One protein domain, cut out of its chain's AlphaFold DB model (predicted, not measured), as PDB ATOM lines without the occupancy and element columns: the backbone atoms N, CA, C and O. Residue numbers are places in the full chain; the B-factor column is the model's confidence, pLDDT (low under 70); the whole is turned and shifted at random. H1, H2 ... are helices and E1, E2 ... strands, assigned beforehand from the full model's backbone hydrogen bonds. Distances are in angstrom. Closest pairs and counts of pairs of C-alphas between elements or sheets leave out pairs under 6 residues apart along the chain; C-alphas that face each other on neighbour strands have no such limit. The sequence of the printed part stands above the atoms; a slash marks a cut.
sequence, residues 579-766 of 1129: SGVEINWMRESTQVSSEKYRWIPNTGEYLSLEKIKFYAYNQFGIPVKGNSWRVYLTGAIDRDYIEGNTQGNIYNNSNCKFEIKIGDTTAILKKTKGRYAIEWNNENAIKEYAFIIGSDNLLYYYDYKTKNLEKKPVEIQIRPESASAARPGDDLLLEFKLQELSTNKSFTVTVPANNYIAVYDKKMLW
ATOM      1  N   SER A 579      99.302  92.490  26.194       74.00
ATOM      2  CA  SER A 579      98.512  93.454  25.451       74.00
ATOM      3  C   SER A 579      97.075  93.006  25.395       74.00
ATOM      4  O   SER A 579      96.790  91.853  25.088       74.00
ATOM      5  N   GLY A 580      96.179  93.947  25.649       81.62
ATOM      6  CA  GLY A 580      94.749  93.742  25.583       81.62
ATOM      7  C   GLY A 580      94.130  94.681  24.567       81.62
ATOM      8  O   GLY A 580      94.601  95.798  24.339       81.62
ATOM      9  N   VAL A 581      93.026  94.234  23.995       87.69
ATOM     10  CA  VAL A 581      92.116  95.093  23.254       87.69
ATOM     11  C   VAL A 581      90.762  95.048  23.945       87.69
ATOM     12  O   VAL A 581      90.278  93.996  24.352       87.69
ATOM     13  N   GLU A 582      90.149  96.207  24.103       87.56
ATOM     14  CA  GLU A 582      88.822  96.338  24.674       87.56
ATOM     15  C   GLU A 582      87.939  97.077  23.685       87.56
ATOM     16  O   GLU A 582      88.232  98.199  23.273       87.56
ATOM     17  N   ILE A 583      86.826  96.458  23.322       88.25
ATOM     18  CA  ILE A 583      85.806  97.100  22.509       88.25
ATOM     19  C   ILE A 583      84.760  97.595  23.496       88.25
ATOM     20  O   ILE A 583      84.045  96.781  24.081       88.25
ATOM     21  N   ASN A 584      84.712  98.904  23.748       86.00
ATOM     22  CA  ASN A 584      83.780  99.441  24.742       86.00
ATOM     23  C   ASN A 584      82.344  99.361  24.231       86.00
ATOM     24  O   ASN A 584      81.453  98.971  24.980       86.00
ATOM     25  N   TRP A 585      82.128  99.717  22.966       86.06
ATOM     26  CA  TRP A 585      80.804  99.780  22.367       86.06
ATOM     27  C   TRP A 585      80.695  98.775  21.231       86.06
ATOM     28  O   TRP A 585      81.517  98.758  20.320       86.06
ATOM     29  N   MET A 586      79.674  97.933  21.324       88.50
ATOM     30  CA  MET A 586      79.213  97.059  20.257       88.50
ATOM     31  C   MET A 586      77.722  97.323  20.153       88.50
ATOM     32  O   MET A 586      77.029  97.236  21.166       88.50
ATOM     33  N   ARG A 587      77.261  97.765  18.992       84.94
ATOM     34  CA  ARG A 587      75.857  98.108  18.790       84.94
ATOM     35  C   ARG A 587      75.479  97.907  17.346       84.94
ATOM     36  O   ARG A 587      76.295  98.146  16.459       84.94
ATOM     37  N   GLU A 588      74.251  97.501  17.093       79.62
ATOM     38  CA  GLU A 588      73.746  97.540  15.728       79.62
ATOM     39  C   GLU A 588      73.616  99.000  15.283       79.62
ATOM     40  O   GLU A 588      73.323  99.887  16.087       79.62
ATOM     41  N   SER A 589      73.799  99.261  13.990       67.19
ATOM     42  CA  SER A 589      73.634 100.618  13.438       67.19
ATOM     43  C   SER A 589      72.259 101.250  13.720       67.19
ATOM     44  O   SER A 589      72.133 102.473  13.739       67.19
ATOM     45  N   THR A 590      71.238 100.427  13.964       69.00
ATOM     46  CA  THR A 590      69.852 100.823  14.246       69.00
ATOM     47  C   THR A 590      69.483 100.732  15.732       69.00
ATOM     48  O   THR A 590      68.354 101.057  16.103       69.00
ATOM     49  N   GLN A 591      70.413 100.323  16.600       67.00
ATOM     50  CA  GLN A 591      70.153 100.104  18.019       67.00
ATOM     51  C   GLN A 591      69.955 101.422  18.783       67.00
ATOM     52  O   GLN A 591      70.779 102.334  18.718       67.00
ATOM     53  N   VAL A 592      68.874 101.484  19.570       63.03
ATOM     54  CA  VAL A 592      68.531 102.638  20.422       63.03
ATOM     55  C   VAL A 592      69.111 102.504  21.840       63.03
ATOM     56  O   VAL A 592      69.454 103.513  22.456       63.03
ATOM     57  N   SER A 593      69.262 101.276  22.354       63.31
ATOM     58  CA  SER A 593      69.829 101.011  23.688       63.31
ATOM     59  C   SER A 593      71.320 101.369  23.769       63.31
ATOM     60  O   SER A 593      72.083 101.127  22.833       63.31
ATOM     61  N   SER A 594      71.750 101.898  24.920       64.25
ATOM     62  CA  SER A 594      73.159 102.176  25.234       64.25
ATOM     63  C   SER A 594      73.966 100.943  25.657       64.25
ATOM     64  O   SER A 594      75.169 101.059  25.899       64.25
ATOM     65  N   GLU A 595      73.318  99.788  25.800       64.88
ATOM     66  CA  GLU A 595      73.960  98.545  26.222       64.88
ATOM     67  C   GLU A 595      74.774  97.899  25.104       64.88
ATOM     68  O   GLU A 595      74.560  98.109  23.909       64.88
ATOM     69  N   LYS A 596      75.776  97.122  25.510       68.00
ATOM     70  CA  LYS A 596      76.728  96.510  24.591       68.00
ATOM     71  C   LYS A 596      76.122  95.251  23.979       68.00
ATOM     72  O   LYS A 596      76.074  94.208  24.623       68.00
ATOM     73  N   TYR A 597      75.757  95.337  22.712       72.38
ATOM     74  CA  TYR A 597      75.155  94.263  21.944       72.38
ATOM     75  C   TYR A 597      76.222  93.554  21.114       72.38
ATOM     76  O   TYR A 597      76.879  94.174  20.288       72.38
ATOM     77  N   ARG A 598      76.464  92.266  21.364       75.75
ATOM     78  CA  ARG A 598      77.601  91.522  20.772       75.75
ATOM     79  C   ARG A 598      77.224  90.701  19.547       75.75
ATOM     80  O   ARG A 598      78.014  89.890  19.067       75.75
ATOM     81  N   TRP A 599      75.999  90.877  19.087       76.06
ATOM     82  CA  TRP A 599      75.378  89.963  18.165       76.06
ATOM     83  C   TRP A 599      75.336  90.573  16.769       76.06
ATOM     84  O   TRP A 599      74.837  91.682  16.596       76.06
ATOM     85  N   ILE A 600      75.881  89.869  15.776       72.44
ATOM     86  CA  ILE A 600      75.749  90.266  14.374       72.44
ATOM     87  C   ILE A 600      74.398  89.759  13.884       72.44
ATOM     88  O   ILE A 600      74.240  88.540  13.739       72.44
ATOM     89  N   PRO A 601      73.433  90.644  13.598       65.50
ATOM     90  CA  PRO A 601      72.147  90.199  13.110       65.50
ATOM     91  C   PRO A 601      72.288  89.676  11.683       65.50
ATOM     92  O   PRO A 601      72.844  90.329  10.798       65.50
ATOM     93  N   ASN A 602      71.696  88.518  11.414       58.16
ATOM     94  CA  ASN A 602      71.616  87.976  10.057       58.16
ATOM     95  C   ASN A 602      70.601  88.712   9.145       58.16
ATOM     96  O   ASN A 602      70.112  88.182   8.151       58.16
ATOM     97  N   THR A 603      70.235  89.946   9.500       60.06
ATOM     98  CA  THR A 603      69.357  90.839   8.726       60.06
ATOM     99  C   THR A 603      70.121  91.635   7.664       60.06
ATOM    100  O   THR A 603      69.503  92.347   6.875       60.06
ATOM    101  N   GLY A 604      71.456  91.534   7.644       66.44
ATOM    102  CA  GLY A 604      72.336  92.344   6.796       66.44
ATOM    103  C   GLY A 604      72.663  93.723   7.382       66.44
ATOM    104  O   GLY A 604      73.355  94.514   6.730       66.44
ATOM    105  N   GLU A 605      72.190  94.018   8.598       78.00
ATOM    106  CA  GLU A 605      72.616  95.181   9.377       78.00
ATOM    107  C   GLU A 605      74.053  94.993   9.879       78.00
ATOM    108  O   GLU A 605      74.497  93.878  10.155       78.00
ATOM    109  N   TYR A 606      74.786  96.097  10.005       86.25
ATOM    110  CA  TYR A 606      76.110  96.062  10.609       86.25
ATOM    111  C   TYR A 606      76.020  96.083  12.128       86.25
ATOM    112  O   TYR A 606      75.312  96.912  12.712       86.25
ATOM    113  N   LEU A 607      76.847  95.248  12.746       88.94
ATOM    114  CA  LEU A 607      77.310  95.455  14.104       88.94
ATOM    115  C   LEU A 607      78.488  96.441  14.077       88.94
ATOM    116  O   LEU A 607      79.552  96.131  13.540       88.94
ATOM    117  N   SER A 608      78.297  97.627  14.648       90.44
ATOM    118  CA  SER A 608      79.323  98.657  14.819       90.44
ATOM    119  C   SER A 608      80.111  98.427  16.109       90.44
ATOM    120  O   SER A 608      79.558  98.400  17.210       90.44
ATOM    121  N   LEU A 609      81.427  98.300  15.970       91.62
ATOM    122  CA  LEU A 609      82.411  98.218  17.041       91.62
ATOM    123  C   LEU A 609      83.097  99.578  17.163       91.62
ATOM    124  O   LEU A 609      83.812 100.022  16.261       91.62
ATOM    125  N   GLU A 610      82.893 100.237  18.295       89.81
ATOM    126  CA  GLU A 610      83.346 101.601  18.540       89.81
ATOM    127  C   GLU A 610      84.161 101.706  19.828       89.81
ATOM    128  O   GLU A 610      84.097 100.866  20.734       89.81
ATOM    129  N   LYS A 611      84.923 102.803  19.925       88.69
ATOM    130  CA  LYS A 611      85.781 103.114  21.077       88.69
ATOM    131  C   LYS A 611      86.716 101.948  21.418       88.69
ATOM    132  O   LYS A 611      86.838 101.549  22.580       88.69
ATOM    133  N   ILE A 612      87.349 101.400  20.383       90.12
ATOM    134  CA  ILE A 612      88.300 100.297  20.494       90.12
ATOM    135  C   ILE A 612      89.548 100.829  21.195       90.12
ATOM    136  O   ILE A 612      90.213 101.734  20.688       90.12
ATOM    137  N   LYS A 613      89.836 100.297  22.381       88.81
ATOM    138  CA  LYS A 613      90.996 100.659  23.189       88.81
ATOM    139  C   LYS A 613      92.053  99.582  23.102       88.81
ATOM    140  O   LYS A 613      91.749  98.403  23.251       88.81
ATOM    141  N   PHE A 614      93.294 100.007  22.931       85.50
ATOM    142  CA  PHE A 614      94.446  99.127  23.018       85.50
ATOM    143  C   PHE A 614      95.233  99.445  24.268       85.50
ATOM    144  O   PHE A 614      95.596 100.590  24.532       85.50
ATOM    145  N   TYR A 615      95.543  98.399  25.008       81.56
ATOM    146  CA  TYR A 615      96.443  98.467  26.131       81.56
ATOM    147  C   TYR A 615      97.638  97.608  25.790       81.56
ATOM    148  O   TYR A 615      97.506  96.443  25.431       81.56
ATOM    149  N   ALA A 616      98.811  98.199  25.882       72.06
ATOM    150  CA  ALA A 616     100.055  97.480  25.797       72.06
ATOM    151  C   ALA A 616     100.734  97.630  27.145       72.06
ATOM    152  O   ALA A 616     100.835  98.738  27.668       72.06
ATOM    153  N   TYR A 617     101.191  96.526  27.698       68.38
ATOM    154  CA  TYR A 617     101.916  96.467  28.944       68.38
ATOM    155  C   TYR A 617     103.268  95.821  28.684       68.38
ATOM    156  O   TYR A 617     103.414  94.888  27.891       68.38
ATOM    157  N   ASN A 618     104.290  96.345  29.337       61.31
ATOM    158  CA  ASN A 618     105.566  95.655  29.371       61.31
ATOM    159  C   ASN A 618     105.530  94.517  30.389       61.31
ATOM    160  O   ASN A 618     104.540  94.315  31.095       61.31
ATOM    161  N   GLN A 619     106.652  93.813  30.510       54.00
ATOM    162  CA  GLN A 619     106.810  92.642  31.385       54.00
ATOM    163  C   GLN A 619     106.578  92.931  32.868       54.00
ATOM    164  O   GLN A 619     106.517  92.012  33.675       54.00
ATOM    165  N   PHE A 620     106.443  94.207  33.228       50.28
ATOM    166  CA  PHE A 620     106.191  94.684  34.579       50.28
ATOM    167  C   PHE A 620     104.763  95.228  34.761       50.28
ATOM    168  O   PHE A 620     104.507  95.934  35.739       50.28
ATOM    169  N   GLY A 621     103.855  94.982  33.806       53.62
ATOM    170  CA  GLY A 621     102.470  95.464  33.843       53.62
ATOM    171  C   GLY A 621     102.339  96.985  33.698       53.62
ATOM    172  O   GLY A 621     101.306  97.555  34.041       53.62
ATOM    173  N   ILE A 622     103.390  97.685  33.250       52.19
ATOM    174  CA  ILE A 622     103.351  99.143  33.071       52.19
ATOM    175  C   ILE A 622     102.803  99.442  31.677       52.19
ATOM    176  O   ILE A 622     103.348  98.901  30.712       52.19
ATOM    177  N   PRO A 623     101.797 100.330  31.550       57.66
ATOM    178  CA  PRO A 623     101.294 100.752  30.254       57.66
ATOM    179  C   PRO A 623     102.425 101.317  29.393       57.66
ATOM    180  O   PRO A 623     103.013 102.356  29.710       57.66
ATOM    181  N   VAL A 624     102.715 100.645  28.286       61.75
ATOM    182  CA  VAL A 624     103.594 101.133  27.233       61.75
ATOM    183  C   VAL A 624     102.835 102.213  26.482       61.75
ATOM    184  O   VAL A 624     102.065 101.947  25.562       61.75
ATOM    185  N   LYS A 625     103.033 103.463  26.897       57.91
ATOM    186  CA  LYS A 625     102.499 104.612  26.171       57.91
ATOM    187  C   LYS A 625     103.422 104.932  25.010       57.91
ATOM    188  O   LYS A 625     104.560 105.350  25.209       57.91
ATOM    189  N   GLY A 626     102.914 104.794  23.795       54.59
ATOM    190  CA  GLY A 626     103.640 105.243  22.624       54.59
ATOM    191  C   GLY A 626     102.719 105.441  21.442       54.59
ATOM    192  O   GLY A 626     102.107 104.493  20.969       54.59
ATOM    193  N   ASN A 627     102.758 106.637  20.865       53.59
ATOM    194  CA  ASN A 627     102.286 106.931  19.507       53.59
ATOM    195  C   ASN A 627     103.171 106.232  18.439       53.59
ATOM    196  O   ASN A 627     103.321 106.712  17.320       53.59
ATOM    197  N   SER A 628     103.832 105.137  18.819       63.81
ATOM    198  CA  SER A 628     104.880 104.431  18.088       63.81
ATOM    199  C   SER A 628     104.374 103.113  17.511       63.81
ATOM    200  O   SER A 628     105.182 102.309  17.060       63.81
ATOM    201  N   TRP A 629     103.064 102.867  17.553       74.38
ATOM    202  CA  TRP A 629     102.452 101.615  17.124       74.38
ATOM    203  C   TRP A 629     101.503 101.866  15.962       74.38
ATOM    204  O   TRP A 629     100.639 102.738  16.034       74.38
ATOM    205  N   ARG A 630     101.668 101.072  14.904       80.75
ATOM    206  CA  ARG A 630     100.651 100.874  13.873       80.75
ATOM    207  C   ARG A 630      99.818  99.667  14.247       80.75
ATOM    208  O   ARG A 630     100.373  98.645  14.644       80.75
ATOM    209  N   VAL A 631      98.515  99.772  14.078       84.56
ATOM    210  CA  VAL A 631      97.587  98.669  14.301       84.56
ATOM    211  C   VAL A 631      96.948  98.300  12.971       84.56
ATOM    212  O   VAL A 631      96.557  99.182  12.207       84.56
ATOM    213  N   TYR A 632      96.837  97.002  12.709       86.50
ATOM    214  CA  TYR A 632      96.133  96.447  11.556       86.50
ATOM    215  C   TYR A 632      95.117  95.424  12.045       86.50
ATOM    216  O   TYR A 632      95.450  94.600  12.892       86.50
ATOM    217  N   LEU A 633      93.910  95.429  11.492       87.69
ATOM    218  CA  LEU A 633      93.000  94.296  11.639       87.69
ATOM    219  C   LEU A 633      93.514  93.161  10.742       87.69
ATOM    220  O   LEU A 633      93.677  93.371   9.541       87.69
ATOM    221  N   THR A 634      93.819  91.994  11.310       87.62
ATOM    222  CA  THR A 634      94.402  90.864  10.562       87.62
ATOM    223  C   THR A 634      93.424  89.740  10.276       87.62
ATOM    224  O   THR A 634      93.647  88.977   9.336       87.62
ATOM    225  N   GLY A 635      92.355  89.627  11.057       90.00
ATOM    226  CA  GLY A 635      91.411  88.532  10.911       90.00
ATOM    227  C   GLY A 635      90.574  88.313  12.160       90.00
ATOM    228  O   GLY A 635      90.357  89.242  12.939       90.00
ATOM    229  N   ALA A 636      90.128  87.076  12.342       88.94
ATOM    230  CA  ALA A 636      89.446  86.610  13.540       88.94
ATOM    231  C   ALA A 636      89.728  85.121  13.780       88.94
ATOM    232  O   ALA A 636      90.079  84.388  12.853       88.94
ATOM    233  N   ILE A 637      89.531  84.664  15.009       84.19
ATOM    234  CA  ILE A 637      89.540  83.244  15.380       84.19
ATOM    235  C   ILE A 637      88.217  82.855  16.031       84.19
ATOM    236  O   ILE A 637      87.429  83.725  16.396       84.19
ATOM    237  N   ASP A 638      87.989  81.551  16.168       76.62
ATOM    238  CA  ASP A 638      86.856  81.019  16.926       76.62
ATOM    239  C   ASP A 638      87.144  81.282  18.400       76.62
ATOM    240  O   ASP A 638      88.298  81.149  18.828       76.62
ATOM    241  N   ARG A 639      86.122  81.615  19.180       72.69
ATOM    242  CA  ARG A 639      86.261  81.800  20.626       72.69
ATOM    243  C   ARG A 639      86.871  80.580  21.307       72.69
ATOM    244  O   ARG A 639      87.695  80.743  22.204       72.69
ATOM    245  N   ASP A 640      86.527  79.391  20.823       66.44
ATOM    246  CA  ASP A 640      86.986  78.112  21.368       66.44
ATOM    247  C   ASP A 640      87.976  77.397  20.441       66.44
ATOM    248  O   ASP A 640      88.132  76.171  20.462       66.44
ATOM    249  N   TYR A 641      88.680  78.172  19.613       62.78
ATOM    250  CA  TYR A 641      89.721  77.645  18.749       62.78
ATOM    251  C   TYR A 641      90.906  77.125  19.573       62.78
ATOM    252  O   TYR A 641      91.646  77.890  20.192       62.78
ATOM    253  N   ILE A 642      91.137  75.813  19.508       60.44
ATOM    254  CA  ILE A 642      92.358  75.167  19.996       60.44
ATOM    255  C   ILE A 642      93.120  74.647  18.777       60.44
ATOM    256  O   ILE A 642      92.598  73.847  17.999       60.44
ATOM    257  N   GLU A 643      94.363  75.095  18.602       57.25
ATOM    258  CA  GLU A 643      95.213  74.666  17.490       57.25
ATOM    259  C   GLU A 643      95.397  73.135  17.510       57.25
ATOM    260  O   GLU A 643      95.799  72.555  18.516       57.25
ATOM    261  N   GLY A 644      95.049  72.469  16.404       55.53
ATOM    262  CA  GLY A 644      95.061  71.003  16.288       55.53
ATOM    263  C   GLY A 644      93.755  70.300  16.682       55.53
ATOM    264  O   GLY A 644      93.627  69.104  16.432       55.53
ATOM    265  N   ASN A 645      92.769  71.017  17.231       57.84
ATOM    266  CA  ASN A 645      91.440  70.477  17.500       57.84
ATOM    267  C   ASN A 645      90.506  70.727  16.304       57.84
ATOM    268  O   ASN A 645      90.266  71.868  15.913       57.84
ATOM    269  N   THR A 646      89.962  69.661  15.716       53.78
ATOM    270  CA  THR A 646      88.974  69.742  14.626       53.78
ATOM    271  C   THR A 646      87.551  70.028  15.122       53.78
ATOM    272  O   THR A 646      86.654  70.200  14.306       53.78
ATOM    273  N   GLN A 647      87.325  70.107  16.440       50.81
ATOM    274  CA  GLN A 647      85.995  70.238  17.061       50.81
ATOM    275  C   GLN A 647      85.531  71.693  17.308       50.81
ATOM    276  O   GLN A 647      84.853  71.953  18.302       50.81
ATOM    277  N   GLY A 648      85.893  72.645  16.441       52.66
ATOM    278  CA  GLY A 648      85.422  74.044  16.506       52.66
ATOM    279  C   GLY A 648      84.433  74.386  15.385       52.66
ATOM    280  O   GLY A 648      84.514  73.801  14.301       52.66
ATOM    281  N   ASN A 649      83.540  75.358  15.600       58.09
ATOM    282  CA  ASN A 649      82.529  75.772  14.607       58.09
ATOM    283  C   ASN A 649      83.175  76.311  13.339       58.09
ATOM    284  O   ASN A 649      82.775  75.961  12.223       58.09
ATOM    285  N   ILE A 650      84.291  77.029  13.504       57.69
ATOM    286  CA  ILE A 650      85.137  77.433  12.389       57.69
ATOM    287  C   ILE A 650      85.606  76.240  11.573       57.69
ATOM    288  O   ILE A 650      85.747  76.410  10.374       57.69
ATOM    289  N   TYR A 651      85.858  75.048  12.120       56.91
ATOM    290  CA  TYR A 651      86.303  73.909  11.307       56.91
ATOM    291  C   TYR A 651      85.163  73.363  10.433       56.91
ATOM    292  O   TYR A 651      85.367  73.143   9.234       56.91
ATOM    293  N   ASN A 652      83.949  73.289  10.980       56.56
ATOM    294  CA  ASN A 652      82.780  72.679  10.335       56.56
ATOM    295  C   ASN A 652      82.080  73.600   9.317       56.56
ATOM    296  O   ASN A 652      81.473  73.128   8.355       56.56
ATOM    297  N   ASN A 653      82.240  74.918   9.444       62.62
ATOM    298  CA  ASN A 653      81.591  75.891   8.566       62.62
ATOM    299  C   ASN A 653      82.499  76.290   7.388       62.62
ATOM    300  O   ASN A 653      83.229  77.273   7.439       62.62
ATOM    301  N   SER A 654      82.552  75.479   6.324       58.47
ATOM    302  CA  SER A 654      83.515  75.604   5.202       58.47
ATOM    303  C   SER A 654      83.451  76.905   4.385       58.47
ATOM    304  O   SER A 654      84.470  77.269   3.805       58.47
ATOM    305  N   ASN A 655      82.327  77.631   4.390       68.38
ATOM    306  CA  ASN A 655      82.086  78.774   3.494       68.38
ATOM    307  C   ASN A 655      81.778  80.107   4.199       68.38
ATOM    308  O   ASN A 655      81.252  81.011   3.551       68.38
ATOM    309  N   CYS A 656      82.087  80.259   5.492       76.38
ATOM    310  CA  CYS A 656      81.714  81.489   6.192       76.38
ATOM    311  C   CYS A 656      82.561  82.700   5.790       76.38
ATOM    312  O   CYS A 656      83.795  82.623   5.688       76.38
ATOM    313  N   LYS A 657      81.869  83.818   5.558       86.88
ATOM    314  CA  LYS A 657      82.426  85.105   5.169       86.88
ATOM    315  C   LYS A 657      81.636  86.262   5.773       86.88
ATOM    316  O   LYS A 657      80.409  86.317   5.688       86.88
ATOM    317  N   PHE A 658      82.370  87.243   6.271       88.19
ATOM    318  CA  PHE A 658      81.818  88.470   6.823       88.19
ATOM    319  C   PHE A 658      82.328  89.664   6.037       88.19
ATOM    320  O   PHE A 658      83.517  89.768   5.751       88.19
ATOM    321  N   GLU A 659      81.437  90.583   5.704       90.69
ATOM    322  CA  GLU A 659      81.830  91.889   5.212       90.69
ATOM    323  C   GLU A 659      82.225  92.771   6.399       90.69
ATOM    324  O   GLU A 659      81.478  92.923   7.368       90.69
ATOM    325  N   ILE A 660      83.413  93.361   6.309       90.81
ATOM    326  CA  ILE A 660      83.942  94.324   7.266       90.81
ATOM    327  C   ILE A 660      84.039  95.676   6.577       90.81
ATOM    328  O   ILE A 660      84.671  95.799   5.532       90.81
ATOM    329  N   LYS A 661      83.470  96.709   7.188       88.25
ATOM    330  CA  LYS A 661      83.584  98.089   6.733       88.25
ATOM    331  C   LYS A 661      84.327  98.932   7.766       88.25
ATOM    332  O   LYS A 661      84.014  98.906   8.953       88.25
ATOM    333  N   ILE A 662      85.331  99.673   7.303       86.50
ATOM    334  CA  ILE A 662      86.154 100.569   8.117       86.50
ATOM    335  C   ILE A 662      86.307 101.887   7.360       86.50
ATOM    336  O   ILE A 662      86.979 101.950   6.329       86.50
ATOM    337  N   GLY A 663      85.663 102.945   7.861       81.31
ATOM    338  CA  GLY A 663      85.537 104.198   7.112       81.31
ATOM    339  C   GLY A 663      84.807 103.968   5.783       81.31
ATOM    340  O   GLY A 663      83.725 103.378   5.764       81.31
ATOM    341  N   ASP A 664      85.421 104.383   4.678       77.56
ATOM    342  CA  ASP A 664      84.863 104.228   3.326       77.56
ATOM    343  C   ASP A 664      85.300 102.930   2.624       77.56
ATOM    344  O   ASP A 664      84.968 102.702   1.462       77.56
ATOM    345  N   THR A 665      86.054 102.066   3.309       79.00
ATOM    346  CA  THR A 665      86.592 100.832   2.722       79.00
ATOM    347  C   THR A 665      85.888  99.597   3.248       79.00
ATOM    348  O   THR A 665      85.592  99.492   4.437       79.00
ATOM    349  N   THR A 666      85.688  98.631   2.356       85.94
ATOM    350  CA  THR A 666      85.172  97.300   2.669       85.94
ATOM    351  C   THR A 666      86.244  96.227   2.465       85.94
ATOM    352  O   THR A 666      87.054  96.291   1.534       85.94
ATOM    353  N   ALA A 667      86.224  95.214   3.318       88.75
ATOM    354  CA  ALA A 667      87.030  94.005   3.248       88.75
ATOM    355  C   ALA A 667      86.145  92.787   3.523       88.75
ATOM    356  O   ALA A 667      85.074  92.914   4.110       88.75
ATOM    357  N   ILE A 668      86.606  91.607   3.126       90.56
ATOM    358  CA  ILE A 668      85.939  90.341   3.410       90.56
ATOM    359  C   ILE A 668      86.788  89.553   4.400       90.56
ATOM    360  O   ILE A 668      87.945  89.236   4.147       90.56
ATOM    361  N   LEU A 669      86.208  89.218   5.542       88.88
ATOM    362  CA  LEU A 669      86.763  88.281   6.500       88.88
ATOM    363  C   LEU A 669      86.318  86.875   6.098       88.88
ATOM    364  O   LEU A 669      85.141  86.546   6.194       88.88
ATOM    365  N   LYS A 670      87.250  86.047   5.634       87.75
ATOM    366  CA  LYS A 670      86.966  84.739   5.038       87.75
ATOM    367  C   LYS A 670      87.744  83.640   5.733       87.75
ATOM    368  O   LYS A 670      88.911  83.809   6.083       87.75
ATOM    369  N   LYS A 671      87.109  82.485   5.907       79.12
ATOM    370  CA  LYS A 671      87.745  81.329   6.534       79.12
ATOM    371  C   LYS A 671      88.969  80.845   5.741       79.12
ATOM    372  O   LYS A 671      88.900  80.565   4.545       79.12
ATOM    373  N   THR A 672      90.072  80.646   6.451       74.56
ATOM    374  CA  THR A 672      91.325  80.036   5.997       74.56
ATOM    375  C   THR A 672      91.841  79.087   7.080       74.56
ATOM    376  O   THR A 672      92.085  79.536   8.190       74.56
ATOM    377  N   LYS A 673      92.011  77.788   6.786       71.00
ATOM    378  CA  LYS A 673      92.606  76.749   7.672       71.00
ATOM    379  C   LYS A 673      92.594  77.074   9.187       71.00
ATOM    380  O   LYS A 673      93.628  77.390   9.765       71.00
ATOM    381  N   GLY A 674      91.421  76.980   9.819       67.69
ATOM    382  CA  GLY A 674      91.262  77.144  11.273       67.69
ATOM    383  C   GLY A 674      91.184  78.586  11.789       67.69
ATOM    384  O   GLY A 674      91.052  78.777  12.988       67.69
ATOM    385  N   ARG A 675      91.240  79.602  10.924       80.69
ATOM    386  CA  ARG A 675      91.065  81.022  11.281       80.69
ATOM    387  C   ARG A 675      90.246  81.740  10.212       80.69
ATOM    388  O   ARG A 675      90.013  81.189   9.140       80.69
ATOM    389  N   TYR A 676      89.852  82.978  10.462       84.06
ATOM    390  CA  TYR A 676      89.388  83.888   9.424       84.06
ATOM    391  C   TYR A 676      90.497  84.878   9.066       84.06
ATOM    392  O   TYR A 676      91.030  85.556   9.942       84.06
ATOM    393  N   ALA A 677      90.828  84.989   7.783       87.56
ATOM    394  CA  ALA A 677      91.759  85.981   7.260       87.56
ATOM    395  C   ALA A 677      90.998  87.130   6.596       87.56
ATOM    396  O   ALA A 677      89.941  86.926   5.995       87.56
ATOM    397  N   ILE A 678      91.544  88.340   6.691       87.50
ATOM    398  CA  ILE A 678      90.999  89.504   5.996       87.50
ATOM    399  C   ILE A 678      91.533  89.576   4.555       87.50
ATOM    400  O   ILE A 678      92.738  89.646   4.318       87.50
ATOM    401  N   GLU A 679      90.628  89.570   3.585       86.88
ATOM    402  CA  GLU A 679      90.878  89.847   2.172       86.88
ATOM    403  C   GLU A 679      90.363  91.265   1.879       86.88
ATOM    404  O   GLU A 679      89.169  91.546   1.963       86.88
ATOM    405  N   TRP A 680      91.264  92.198   1.579       79.81
ATOM    406  CA  TRP A 680      90.878  93.576   1.271       79.81
ATOM    407  C   TRP A 680      90.508  93.708  -0.205       79.81
ATOM    408  O   TRP A 680      91.267  93.273  -1.069       79.81
ATOM    409  N   ASN A 681      89.398  94.389  -0.506       72.62
ATOM    410  CA  ASN A 681      88.934  94.589  -1.888       72.62
ATOM    411  C   ASN A 681      89.907  95.433  -2.741       72.62
ATOM    412  O   ASN A 681      89.804  95.452  -3.966       72.62
ATOM    413  N   ASN A 682      90.848  96.141  -2.108       69.12
ATOM    414  CA  ASN A 682      91.888  96.929  -2.763       69.12
ATOM    415  C   ASN A 682      93.213  96.778  -1.995       69.12
ATOM    416  O   ASN A 682      93.307  97.192  -0.840       69.12
ATOM    417  N   GLU A 683      94.257  96.236  -2.628       56.97
ATOM    418  CA  GLU A 683      95.577  96.038  -2.001       56.97
ATOM    419  C   GLU A 683      96.220  97.348  -1.506       56.97
ATOM    420  O   GLU A 683      97.010  97.338  -0.557       56.97
ATOM    421  N   ASN A 684      95.860  98.497  -2.093       58.41
ATOM    422  CA  ASN A 684      96.330  99.803  -1.624       58.41
ATOM    423  C   ASN A 684      95.639 100.256  -0.330       58.41
ATOM    424  O   ASN A 684      96.236 101.022   0.425       58.41
ATOM    425  N   ALA A 685      94.447  99.737  -0.016       58.97
ATOM    426  CA  ALA A 685      93.746 100.064   1.222       58.97
ATOM    427  C   ALA A 685      94.508  99.564   2.463       58.97
ATOM    428  O   ALA A 685      94.576 100.257   3.473       58.97
ATOM    429  N   ILE A 686      95.203  98.423   2.367       54.47
ATOM    430  CA  ILE A 686      96.047  97.886   3.455       54.47
ATOM    431  C   ILE A 686      97.156  98.877   3.858       54.47
ATOM    432  O   ILE A 686      97.564  98.926   5.017       54.47
ATOM    433  N   LYS A 687      97.650  99.680   2.905       51.47
ATOM    434  CA  LYS A 687      98.672 100.711   3.150       51.47
ATOM    435  C   LYS A 687      98.082 102.043   3.622       51.47
ATOM    436  O   LYS A 687      98.815 102.830   4.218       51.47
ATOM    437  N   GLU A 688      96.800 102.293   3.361       54.94
ATOM    438  CA  GLU A 688      96.109 103.538   3.720       54.94
ATOM    439  C   GLU A 688      95.469 103.497   5.120       54.94
ATOM    440  O   GLU A 688      95.410 104.539   5.762       54.94
ATOM    441  N   TYR A 689      95.092 102.323   5.648       60.88
ATOM    442  CA  TYR A 689      94.430 102.186   6.961       60.88
ATOM    443  C   TYR A 689      95.312 101.539   8.035       60.88
ATOM    444  O   TYR A 689      94.888 100.640   8.761       60.88
ATOM    445  N   ALA A 690      96.556 102.004   8.171       67.12
ATOM    446  CA  ALA A 690      97.244 101.815   9.443       67.12
ATOM    447  C   ALA A 690      96.501 102.655  10.488       67.12
ATOM    448  O   ALA A 690      96.303 103.847  10.282       67.12
ATOM    449  N   PHE A 691      96.088 102.062  11.602       80.56
ATOM    450  CA  PHE A 691      95.554 102.841  12.716       80.56
ATOM    451  C   PHE A 691      96.672 103.168  13.690       80.56
ATOM    452  O   PHE A 691      97.689 102.468  13.740       80.56
ATOM    453  N   ILE A 692      96.476 104.197  14.504       79.56
ATOM    454  CA  ILE A 692      97.386 104.474  15.610       79.56
ATOM    455  C   ILE A 692      96.628 104.587  16.920       79.56
ATOM    456  O   ILE A 692      95.440 104.903  16.958       79.56
ATOM    457  N   ILE A 693      97.342 104.310  18.001       79.06
ATOM    458  CA  ILE A 693      96.809 104.395  19.354       79.06
ATOM    459  C   ILE A 693      97.002 105.837  19.832       79.06
ATOM    460  O   ILE A 693      98.129 106.337  19.879       79.06
ATOM    461  N   GLY A 694      95.900 106.515  20.145       73.12
ATOM    462  CA  GLY A 694      95.901 107.859  20.710       73.12
ATOM    463  C   GLY A 694      96.429 107.886  22.145       73.12
ATOM    464  O   GLY A 694      96.579 106.862  22.809       73.12
ATOM    465  N   SER A 695      96.683 109.086  22.673       73.06
ATOM    466  CA  SER A 695      97.147 109.267  24.061       73.06
ATOM    467  C   SER A 695      96.132 108.827  25.128       73.06
ATOM    468  O   SER A 695      96.489 108.664  26.294       73.06
ATOM    469  N   ASP A 696      94.871 108.684  24.729       77.62
ATOM    470  CA  ASP A 696      93.727 108.162  25.485       77.62
ATOM    471  C   ASP A 696      93.532 106.641  25.307       77.62
ATOM    472  O   ASP A 696      92.541 106.089  25.790       77.62
ATOM    473  N   ASN A 697      94.475 105.974  24.632       79.62
ATOM    474  CA  ASN A 697      94.463 104.562  24.256       79.62
ATOM    475  C   ASN A 697      93.392 104.165  23.226       79.62
ATOM    476  O   ASN A 697      93.243 102.973  22.955       79.62
ATOM    477  N   LEU A 698      92.657 105.116  22.638       86.56
ATOM    478  CA  LEU A 698      91.688 104.820  21.583       86.56
ATOM    479  C   LEU A 698      92.378 104.624  20.233       86.56
ATOM    480  O   LEU A 698      93.408 105.230  19.940       86.56
ATOM    481  N   LEU A 699      91.788 103.774  19.401       87.00
ATOM    482  CA  LEU A 699      92.202 103.581  18.022       87.00
ATOM    483  C   LEU A 699      91.721 104.759  17.159       87.00
ATOM    484  O   LEU A 699      90.524 105.049  17.141       87.00
ATOM    485  N   TYR A 700      92.629 105.410  16.429       86.44
ATOM    486  CA  TYR A 700      92.336 106.516  15.505       86.44
ATOM    487  C   TYR A 700      92.789 106.203  14.076       86.44
ATOM    488  O   TYR A 700      93.774 105.482  13.872       86.44
ATOM    489  N   TYR A 701      92.096 106.783  13.092       83.12
ATOM    490  CA  TYR A 701      92.529 106.755  11.694       83.12
ATOM    491  C   TYR A 701      93.830 107.552  11.516       83.12
ATOM    492  O   TYR A 701      93.995 108.647  12.066       83.12
ATOM    493  N   TYR A 702      94.766 107.008  10.738       76.56
ATOM    494  CA  TYR A 702      96.021 107.676  10.405       76.56
ATOM    495  C   TYR A 702      96.191 107.746   8.890       76.56
ATOM    496  O   TYR A 702      96.358 106.727   8.223       76.56
ATOM    497  N   ASP A 703      96.170 108.964   8.351       70.38
ATOM    498  CA  ASP A 703      96.345 109.198   6.922       70.38
ATOM    499  C   ASP A 703      97.839 109.213   6.573       70.38
ATOM    500  O   ASP A 703      98.597 110.121   6.933       70.38
ATOM    501  N   TYR A 704      98.271 108.197   5.827       63.19
ATOM    502  CA  TYR A 704      99.663 108.048   5.419       63.19
ATOM    503  C   TYR A 704     100.127 109.117   4.416       63.19
ATOM    504  O   TYR A 704     101.312 109.463   4.399       63.19
ATOM    505  N   LYS A 705      99.223 109.658   3.586       65.44
ATOM    506  CA  LYS A 705      99.564 110.666   2.568       65.44
ATOM    507  C   LYS A 705      99.853 112.011   3.217       65.44
ATOM    508  O   LYS A 705     100.818 112.674   2.841       65.44
ATOM    509  N   THR A 706      99.054 112.393   4.209       67.69
ATOM    510  CA  THR A 706      99.207 113.678   4.907       67.69
ATOM    511  C   THR A 706     100.043 113.588   6.186       67.69
ATOM    512  O   THR A 706     100.442 114.623   6.716       67.69
ATOM    513  N   LYS A 707     100.349 112.369   6.667       66.88
ATOM    514  CA  LYS A 707     100.989 112.086   7.969       66.88
ATOM    515  C   LYS A 707     100.246 112.718   9.149       66.88
ATOM    516  O   LYS A 707     100.852 112.997  10.186       66.88
ATOM    517  N   ASN A 708      98.945 112.944   8.990       67.94
ATOM    518  CA  ASN A 708      98.109 113.555  10.006       67.94
ATOM    519  C   ASN A 708      97.247 112.508  10.705       67.94
ATOM    520  O   ASN A 708      96.711 111.575  10.109       67.94
ATOM    521  N   LEU A 709      97.114 112.722  12.008       65.81
ATOM    522  CA  LEU A 709      96.130 112.078  12.856       65.81
ATOM    523  C   LEU A 709      94.758 112.664  12.549       65.81
ATOM    524  O   LEU A 709      94.518 113.843  12.830       65.81
ATOM    525  N   GLU A 710      93.846 111.845  12.041       69.31
ATOM    526  CA  GLU A 710      92.444 112.220  12.076       69.31
ATOM    527  C   GLU A 710      91.957 111.994  13.510       69.31
ATOM    528  O   GLU A 710      92.009 110.885  14.037       69.31
ATOM    529  N   LYS A 711      91.493 113.049  14.188       69.75
ATOM    530  CA  LYS A 711      90.975 112.961  15.568       69.75
ATOM    531  C   LYS A 711      89.591 112.297  15.634       69.75
ATOM    532  O   LYS A 711      88.758 112.679  16.452       69.75
ATOM    533  N   LYS A 712      89.329 111.333  14.754       81.81
ATOM    534  CA  LYS A 712      88.106 110.543  14.710       81.81
ATOM    535  C   LYS A 712      88.433 109.115  15.167       81.81
ATOM    536  O   LYS A 712      89.271 108.469  14.534       81.81
ATOM    537  N   PRO A 713      87.831 108.629  16.267       85.12
ATOM    538  CA  PRO A 713      87.989 107.243  16.689       85.12
ATOM    539  C   PRO A 713      87.549 106.275  15.587       85.12
ATOM    540  O   PRO A 713      86.603 106.561  14.852       85.12
ATOM    541  N   VAL A 714      88.229 105.137  15.484       87.75
ATOM    542  CA  VAL A 714      87.906 104.100  14.502       87.75
ATOM    543  C   VAL A 714      86.589 103.423  14.854       87.75
ATOM    544  O   VAL A 714      86.363 103.024  16.000       87.75
ATOM    545  N   GLU A 715      85.757 103.266  13.831       90.69
ATOM    546  CA  GLU A 715      84.571 102.420  13.832       90.69
ATOM    547  C   GLU A 715      84.823 101.238  12.890       90.69
ATOM    548  O   GLU A 715      85.218 101.428  11.733       90.69
ATOM    549  N   ILE A 716      84.627 100.018  13.398       90.88
ATOM    550  CA  ILE A 716      84.675  98.786  12.606       90.88
ATOM    551  C   ILE A 716      83.265  98.226  12.544       90.88
ATOM    552  O   ILE A 716      82.693  97.881  13.569       90.88
ATOM    553  N   GLN A 717      82.713  98.119  11.348       91.25
ATOM    554  CA  GLN A 717      81.382  97.583  11.113       91.25
ATOM    555  C   GLN A 717      81.510  96.174  10.536       91.25
ATOM    556  O   GLN A 717      82.271  95.975   9.593       91.25
ATOM    557  N   ILE A 718      80.792  95.194  11.084       90.62
ATOM    558  CA  ILE A 718      80.837  93.798  10.625       90.62
ATOM    559  C   ILE A 718      79.430  93.241  10.397       90.62
ATOM    560  O   ILE A 718      78.519  93.505  11.181       90.62
ATOM    561  N   ARG A 719      79.251  92.482   9.312       88.88
ATOM    562  CA  ARG A 719      78.020  91.739   8.987       88.88
ATOM    563  C   ARG A 719      78.328  90.494   8.146       88.88
ATOM    564  O   ARG A 719      79.427  90.417   7.599       88.88
ATOM    565  N   PRO A 720      77.407  89.532   7.982       84.94
ATOM    566  CA  PRO A 720      77.573  88.451   7.011       84.94
ATOM    567  C   PRO A 720      77.667  89.014   5.581       84.94
ATOM    568  O   PRO A 720      76.970  89.977   5.264       84.94
ATOM    569  N   GLU A 721      78.518  88.445   4.712       84.44
ATOM    570  CA  GLU A 721      78.633  88.874   3.292       84.44
ATOM    571  C   GLU A 721      77.293  88.716   2.551       84.44
ATOM    572  O   GLU A 721      76.860  89.575   1.785       84.44
ATOM    573  N   SER A 722      76.623  87.606   2.818       77.88
ATOM    574  CA  SER A 722      75.252  87.313   2.437       77.88
ATOM    575  C   SER A 722      74.611  86.577   3.600       77.88
ATOM    576  O   SER A 722      75.314  86.139   4.515       77.88
ATOM    577  N   ALA A 723      73.296  86.379   3.539       66.12
ATOM    578  CA  ALA A 723      72.634  85.530   4.511       66.12
ATOM    579  C   ALA A 723      73.378  84.177   4.581       66.12
ATOM    580  O   ALA A 723      73.887  83.812   5.633       66.12
ATOM    581  N   SER A 724      73.595  83.502   3.439       68.19
ATOM    582  CA  SER A 724      74.194  82.151   3.365       68.19
ATOM    583  C   SER A 724      75.674  82.077   3.758       68.19
ATOM    584  O   SER A 724      76.254  80.988   3.780       68.19
ATOM    585  N   ALA A 725      76.304  83.227   3.994       73.31
ATOM    586  CA  ALA A 725      77.720  83.352   4.293       73.31
ATOM    587  C   ALA A 725      78.033  83.323   5.795       73.31
ATOM    588  O   ALA A 725      79.204  83.373   6.151       73.31
ATOM    589  N   ALA A 726      77.043  83.227   6.678       69.31
ATOM    590  CA  ALA A 726      77.287  83.028   8.101       69.31
ATOM    591  C   ALA A 726      76.353  81.961   8.666       69.31
ATOM    592  O   ALA A 726      75.241  81.763   8.170       69.31
ATOM    593  N   ARG A 727      76.812  81.250   9.697       68.06
ATOM    594  CA  ARG A 727      76.018  80.227  10.376       68.06
ATOM    595  C   ARG A 727      75.945  80.552  11.868       68.06
ATOM    596  O   ARG A 727      76.912  81.072  12.423       68.06
ATOM    597  N   PRO A 728      74.815  80.280  12.540       62.44
ATOM    598  CA  PRO A 728      74.752  80.477  13.983       62.44
ATOM    599  C   PRO A 728      75.812  79.621  14.693       62.44
ATOM    600  O   PRO A 728      76.094  78.497  14.270       62.44
ATOM    601  N   GLY A 729      76.412  80.170  15.751       62.53
ATOM    602  CA  GLY A 729      77.527  79.547  16.473       62.53
ATOM    603  C   GLY A 729      78.925  79.931  15.969       62.53
ATOM    604  O   GLY A 729      79.913  79.504  16.561       62.53
ATOM    605  N   ASP A 730      79.043  80.752  14.920       69.19
ATOM    606  CA  ASP A 730      80.314  81.394  14.565       69.19
ATOM    607  C   ASP A 730      80.640  82.511  15.580       69.19
ATOM    608  O   ASP A 730      80.315  83.682  15.372       69.19
ATOM    609  N   ASP A 731      81.274  82.138  16.693       78.50
ATOM    610  CA  ASP A 731      81.713  83.062  17.740       78.50
ATOM    611  C   ASP A 731      83.103  83.618  17.384       78.50
ATOM    612  O   ASP A 731      84.130  82.956  17.522       78.50
ATOM    613  N   LEU A 732      83.144  84.857  16.898       83.50
ATOM    614  CA  LEU A 732      84.346  85.506  16.384       83.50
ATOM    615  C   LEU A 732      85.081  86.297  17.472       83.50
ATOM    616  O   LEU A 732      84.528  87.201  18.101       83.50
ATOM    617  N   LEU A 733      86.381  86.048  17.612       88.19
ATOM    618  CA  LEU A 733      87.325  86.925  18.303       88.19
ATOM    619  C   LEU A 733      88.210  87.620  17.271       88.19
ATOM    620  O   LEU A 733      89.028  86.970  16.622       88.19
ATOM    621  N   LEU A 734      88.074  88.939  17.114       90.75
ATOM    622  CA  LEU A 734      88.910  89.686  16.169       90.75
ATOM    623  C   LEU A 734      90.389  89.652  16.585       90.75
ATOM    624  O   LEU A 734      90.724  89.744  17.767       90.75
ATOM    625  N   GLU A 735      91.275  89.580  15.596       90.62
ATOM    626  CA  GLU A 735      92.724  89.643  15.768       90.62
ATOM    627  C   GLU A 735      93.279  90.933  15.160       90.62
ATOM    628  O   GLU A 735      93.036  91.256  13.992       90.62
ATOM    629  N   PHE A 736      94.090  91.642  15.940       90.19
ATOM    630  CA  PHE A 736      94.797  92.847  15.534       90.19
ATOM    631  C   PHE A 736      96.303  92.632  15.591       90.19
ATOM    632  O   PHE A 736      96.831  92.102  16.561       90.19
ATOM    633  N   LYS A 737      97.035  93.117  14.595       88.12
ATOM    634  CA  LYS A 737      98.495  93.154  14.605       88.12
ATOM    635  C   LYS A 737      98.978  94.529  15.025       88.12
ATOM    636  O   LYS A 737      98.732  95.507  14.322       88.12
ATOM    637  N   LEU A 738      99.717  94.592  16.125       85.38
ATOM    638  CA  LEU A 738     100.422  95.790  16.566       85.38
ATOM    639  C   LEU A 738     101.849  95.727  16.030       85.38
ATOM    640  O   LEU A 738     102.567  94.768  16.294       85.38
ATOM    641  N   GLN A 739     102.261  96.733  15.265       84.00
ATOM    642  CA  GLN A 739     103.593  96.867  14.686       84.00
ATOM    643  C   GLN A 739     104.286  98.119  15.224       84.00
ATOM    644  O   GLN A 739     103.794  99.234  15.055       84.00
ATOM    645  N   GLU A 740     105.459  97.947  15.822       77.19
ATOM    646  CA  GLU A 740     106.278  99.045  16.321       77.19
ATOM    647  C   GLU A 740     106.912  99.813  15.150       77.19
ATOM    648  O   GLU A 740     107.594  99.232  14.308       77.19
ATOM    649  N   LEU A 741     106.734 101.132  15.108       73.50
ATOM    650  CA  LEU A 741     107.263 102.021  14.071       73.50
ATOM    651  C   LEU A 741     108.794 102.061  14.028       73.50
ATOM    652  O   LEU A 741     109.373 102.213  12.956       73.50
ATOM    653  N   SER A 742     109.443 101.970  15.189       68.19
ATOM    654  CA  SER A 742     110.897 102.116  15.344       68.19
ATOM    655  C   SER A 742     111.661 100.845  14.971       68.19
ATOM    656  O   SER A 742     112.754 100.929  14.418       68.19
ATOM    657  N   THR A 743     111.103  99.670  15.281       68.75
ATOM    658  CA  THR A 743     111.790  98.378  15.128       68.75
ATOM    659  C   THR A 743     111.162  97.474  14.070       68.75
ATOM    660  O   THR A 743     111.734  96.431  13.759       68.75
ATOM    661  N   ASN A 744     109.987  97.833  13.533       71.88
ATOM    662  CA  ASN A 744     109.130  96.988  12.693       71.88
ATOM    663  C   ASN A 744     108.725  95.643  13.323       71.88
ATOM    664  O   ASN A 744     108.115  94.817  12.638       71.88
ATOM    665  N   LYS A 745     109.011  95.410  14.612       76.75
ATOM    666  CA  LYS A 745     108.538  94.222  15.325       76.75
ATOM    667  C   LYS A 745     107.025  94.263  15.429       76.75
ATOM    668  O   LYS A 745     106.447  95.325  15.642       76.75
ATOM    669  N   SER A 746     106.391  93.106  15.297       80.81
ATOM    670  CA  SER A 746     104.942  93.001  15.397       80.81
ATOM    671  C   SER A 746     104.504  91.825  16.245       80.81
ATOM    672  O   SER A 746     105.149  90.781  16.202       80.81
ATOM    673  N   PHE A 747     103.379  91.978  16.925       82.06
ATOM    674  CA  PHE A 747     102.695  90.904  17.635       82.06
ATOM    675  C   PHE A 747     101.191  90.975  17.362       82.06
ATOM    676  O   PHE A 747     100.672  92.028  16.980       82.06
ATOM    677  N   THR A 748     100.514  89.842  17.513       86.12
ATOM    678  CA  THR A 748      99.065  89.722  17.330       86.12
ATOM    679  C   THR A 748      98.377  89.798  18.687       86.12
ATOM    680  O   THR A 748      98.854  89.215  19.657       86.12
ATOM    681  N   VAL A 749      97.269  90.525  18.743       87.88
ATOM    682  CA  VAL A 749      96.416  90.727  19.909       87.88
ATOM    683  C   VAL A 749      95.018  90.286  19.537       87.88
ATOM    684  O   VAL A 749      94.411  90.841  18.620       87.88
ATOM    685  N   THR A 750      94.514  89.300  20.258       89.44
ATOM    686  CA  THR A 750      93.159  88.789  20.088       89.44
ATOM    687  C   THR A 750      92.235  89.479  21.081       89.44
ATOM    688  O   THR A 750      92.611  89.743  22.225       89.44
ATOM    689  N   VAL A 751      91.020  89.794  20.643       88.44
ATOM    690  CA  VAL A 751      89.965  90.298  21.524       88.44
ATOM    691  C   VAL A 751      89.704  89.289  22.654       88.44
ATOM    692  O   VAL A 751      89.667  88.089  22.390       88.44
ATOM    693  N   PRO A 752      89.556  89.731  23.920       83.50
ATOM    694  CA  PRO A 752      89.323  88.819  25.033       83.50
ATOM    695  C   PRO A 752      87.996  88.071  24.866       83.50
ATOM    696  O   PRO A 752      87.048  88.588  24.275       83.50
ATOM    697  N   ALA A 753      87.904  86.873  25.448       80.38
ATOM    698  CA  ALA A 753      86.759  85.973  25.287       80.38
ATOM    699  C   ALA A 753      85.410  86.558  25.751       80.38
ATOM    700  O   ALA A 753      84.364  86.070  25.345       80.38
ATOM    701  N   ASN A 754      85.408  87.595  26.593       78.69
ATOM    702  CA  ASN A 754      84.202  88.323  27.008       78.69
ATOM    703  C   ASN A 754      83.769  89.414  26.010       78.69
ATOM    704  O   ASN A 754      82.751  90.058  26.219       78.69
ATOM    705  N   ASN A 755      84.527  89.642  24.941       82.44
ATOM    706  CA  ASN A 755      84.243  90.590  23.867       82.44
ATOM    707  C   ASN A 755      84.119  89.867  22.511       82.44
ATOM    708  O   ASN A 755      84.338  90.480  21.467       82.44
ATOM    709  N   TYR A 756      83.792  88.575  22.525       85.06
ATOM    710  CA  TYR A 756      83.440  87.843  21.314       85.06
ATOM    711  C   TYR A 756      82.229  88.454  20.620       85.06
ATOM    712  O   TYR A 756      81.408  89.137  21.239       85.06
ATOM    713  N   ILE A 757      82.163  88.206  19.321       86.06
ATOM    714  CA  ILE A 757      81.089  88.625  18.446       86.06
ATOM    715  C   ILE A 757      80.400  87.358  17.967       86.06
ATOM    716  O   ILE A 757      81.024  86.552  17.286       86.06
ATOM    717  N   ALA A 758      79.135  87.181  18.314       78.44
ATOM    718  CA  ALA A 758      78.390  85.996  17.918       78.44
ATOM    719  C   ALA A 758      77.466  86.300  16.748       78.44
ATOM    720  O   ALA A 758      76.774  87.322  16.720       78.44
ATOM    721  N   VAL A 759      77.426  85.387  15.787       71.31
ATOM    722  CA  VAL A 759      76.394  85.406  14.751       71.31
ATOM    723  C   VAL A 759      75.112  84.844  15.338       71.31
ATOM    724  O   VAL A 759      75.086  83.719  15.840       71.31
ATOM    725  N   TYR A 760      74.033  85.611  15.229       65.94
ATOM    726  CA  TYR A 760      72.708  85.156  15.619       65.94
ATOM    727  C   TYR A 760      71.675  85.505  14.555       65.94
ATOM    728  O   TYR A 760      71.790  86.480  13.804       65.94
ATOM    729  N   ASP A 761      70.624  84.697  14.504       54.78
ATOM    730  CA  ASP A 761      69.440  85.060  13.754       54.78
ATOM    731  C   ASP A 761      68.594  86.002  14.621       54.78
ATOM    732  O   ASP A 761      68.017  85.590  15.623       54.78
ATOM    733  N   LYS A 762      68.469  87.276  14.237       45.78
ATOM    734  CA  LYS A 762      67.564  88.224  14.915       45.78
ATOM    735  C   LYS A 762      66.111  87.728  14.892       45.78
ATOM    736  O   LYS A 762      65.330  88.061  15.781       45.78
ATOM    737  N   LYS A 763      65.754  86.861  13.929       44.59
ATOM    738  CA  LYS A 763      64.469  86.162  13.912       44.59
ATOM    739  C   LYS A 763      64.388  85.022  14.930       44.59
ATOM    740  O   LYS A 763      63.264  84.664  15.233       44.59
ATOM    741  N   MET A 764      65.467  84.485  15.516       48.62
ATOM    742  CA  MET A 764      65.365  83.530  16.641       48.62
ATOM    743  C   MET A 764      64.688  84.165  17.859       48.62
ATOM    744  O   MET A 764      63.783  83.556  18.421       48.62
ATOM    745  N   LEU A 765      65.036  85.413  18.203       46.22
ATOM    746  CA  LEU A 765      64.380  86.153  19.294       46.22
ATOM    747  C   LEU A 765      62.878  86.370  19.029       46.22
ATOM    748  O   LEU A 765      62.083  86.452  19.957       46.22
ATOM    749  N   TRP A 766      62.479  86.430  17.755       38.25
ATOM    750  CA  TRP A 766      61.087  86.622  17.322       38.25
ATOM    751  C   TRP A 766      60.336  85.313  17.016       38.25
ATOM    752  O   TRP A 766      59.105  85.269  17.065       38.25
TER     753      TRP A 766
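What this domain is: This is residues 579 to 766 of the 1129 residues of an uncharacterized protein of Treponema bryantii (UniProt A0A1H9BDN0). One strongly twisted sheet is rolled into a loose, incompletely closed barrel: E1 and E3 make one wall, E11, E5, E6 and E7 make the wall across from it, and E4, E12 and E13 lead back to E1, which E13 comes near but does not pair with. The meander E8, E9, E10 fills one end between E3 and E4, the short pair E2 and E14 bridges from E12 toward E11, H1 sits toward the other end, and H3 lies farthest out. The printed part has 188 residues, with 14 named strands and three short helices in the order E1 E2 E3 E4 H1 E5 E6 E7 H2 E8 E9 E10 E11 E12 E13 E14 H3; the class is mostly strand. The sheet is branched and mixed, antiparallel but for E2 and E14. The whole is compact, with a radius of gyration of the C-alphas of 16.4 A and spans of 47 by 40 by 33 A.

Where its parts are: E1, residues 579 to 588, begins with C-alpha 579 at (98.512, 93.454, 25.451) and is 26.9 A long. E2 is residues 599 to 601. E3, residues 607 to 618, is 32.1 A long and bends by 53 degrees at residue 611. E4, residues 629 to 638, is 25.8 A long and bends by 54 degrees at residue 635. H1 is residues 649 to 652. E5, residues 657 to 662, E6, residues 665 to 672, 21.6 A long, and E7, residues 675 to 680, follow. H2 is residues 685 to 688. E8 is residues 691 to 693, E9 residues 699 to 703, and E10 residues 708 to 713, which runs on into E11, residues 716 to 720, at 59 degrees. E12, residues 731 to 740, is 29.3 A long, from C-alpha 731 at (81.713, 83.062, 17.740). E13 is residues 746 to 750 and E14 residues 757 to 760. H3, residues 762 to 766, ends with C-alpha 766 at (61.087, 86.622, 17.322).

How they stand to each other: E1, an edge strand, is antiparallel to E3, with N 582 and O 613 2.8 A apart. On the other side of E3 is E11, antiparallel, with N 609 and O 716 at 2.7 A. E11 is antiparallel to E5, with N 661 and O 717 at 2.8 A. E5, E6 and E7 form a meander, each strand the antiparallel neighbour of the one before, of two hairpins; N 660 and O 667 are 2.8 A apart, and N 668 and O 679 2.8 A. E4 has E7 and E8 on one side, with N 676 and O 636 at 2.8 A and N 631 and O 691 at 2.8 A, and E12 on the other, with N 632 and O 737 at 2.9 A. E8, E9 and E10 form a second meander of two hairpins, with N 700 and O 692 at 2.9 A and N 710 and O 701 at 3.2 A. The closest C-alphas of E3 and E9, Ile 612 and Leu 699, are 5.7 A apart. E12 and E13 form a hairpin, with N 749 and O 736 at 2.7 A, and E14 is on the same side of E12 as E13, with N 732 and O 757 at 2.7 A. E2 is parallel to E14, with N 600 and O 758 at 2.9 A. The closest C-alphas of E1 and E13, Ser 579 and Val 749, are 6.5 A apart. H1 only grazes the sheet, with residues 649 to 651; H2 is on it at a height of 5.9 A, over none of the strands; H3 is not on it, but only just, with 4 pairs of C-alphas within 10 A. H1 and H2 are too short for an O i to N i+4 pair; H3 has 0 of 1 within hydrogen-bond range, and 1 of 2 O i to N i+3 pairs.

The domain as a whole: The two C-alphas farthest apart, those of Ser 742 and Trp 766, are 52.2 A apart. The printed part has no cut, and no link is long. The mean pLDDT of the printed part is 74.3, with 74 residues under 70, among them residues 617 to 628, 640 to 655, 682 to 690 and 760 to 766.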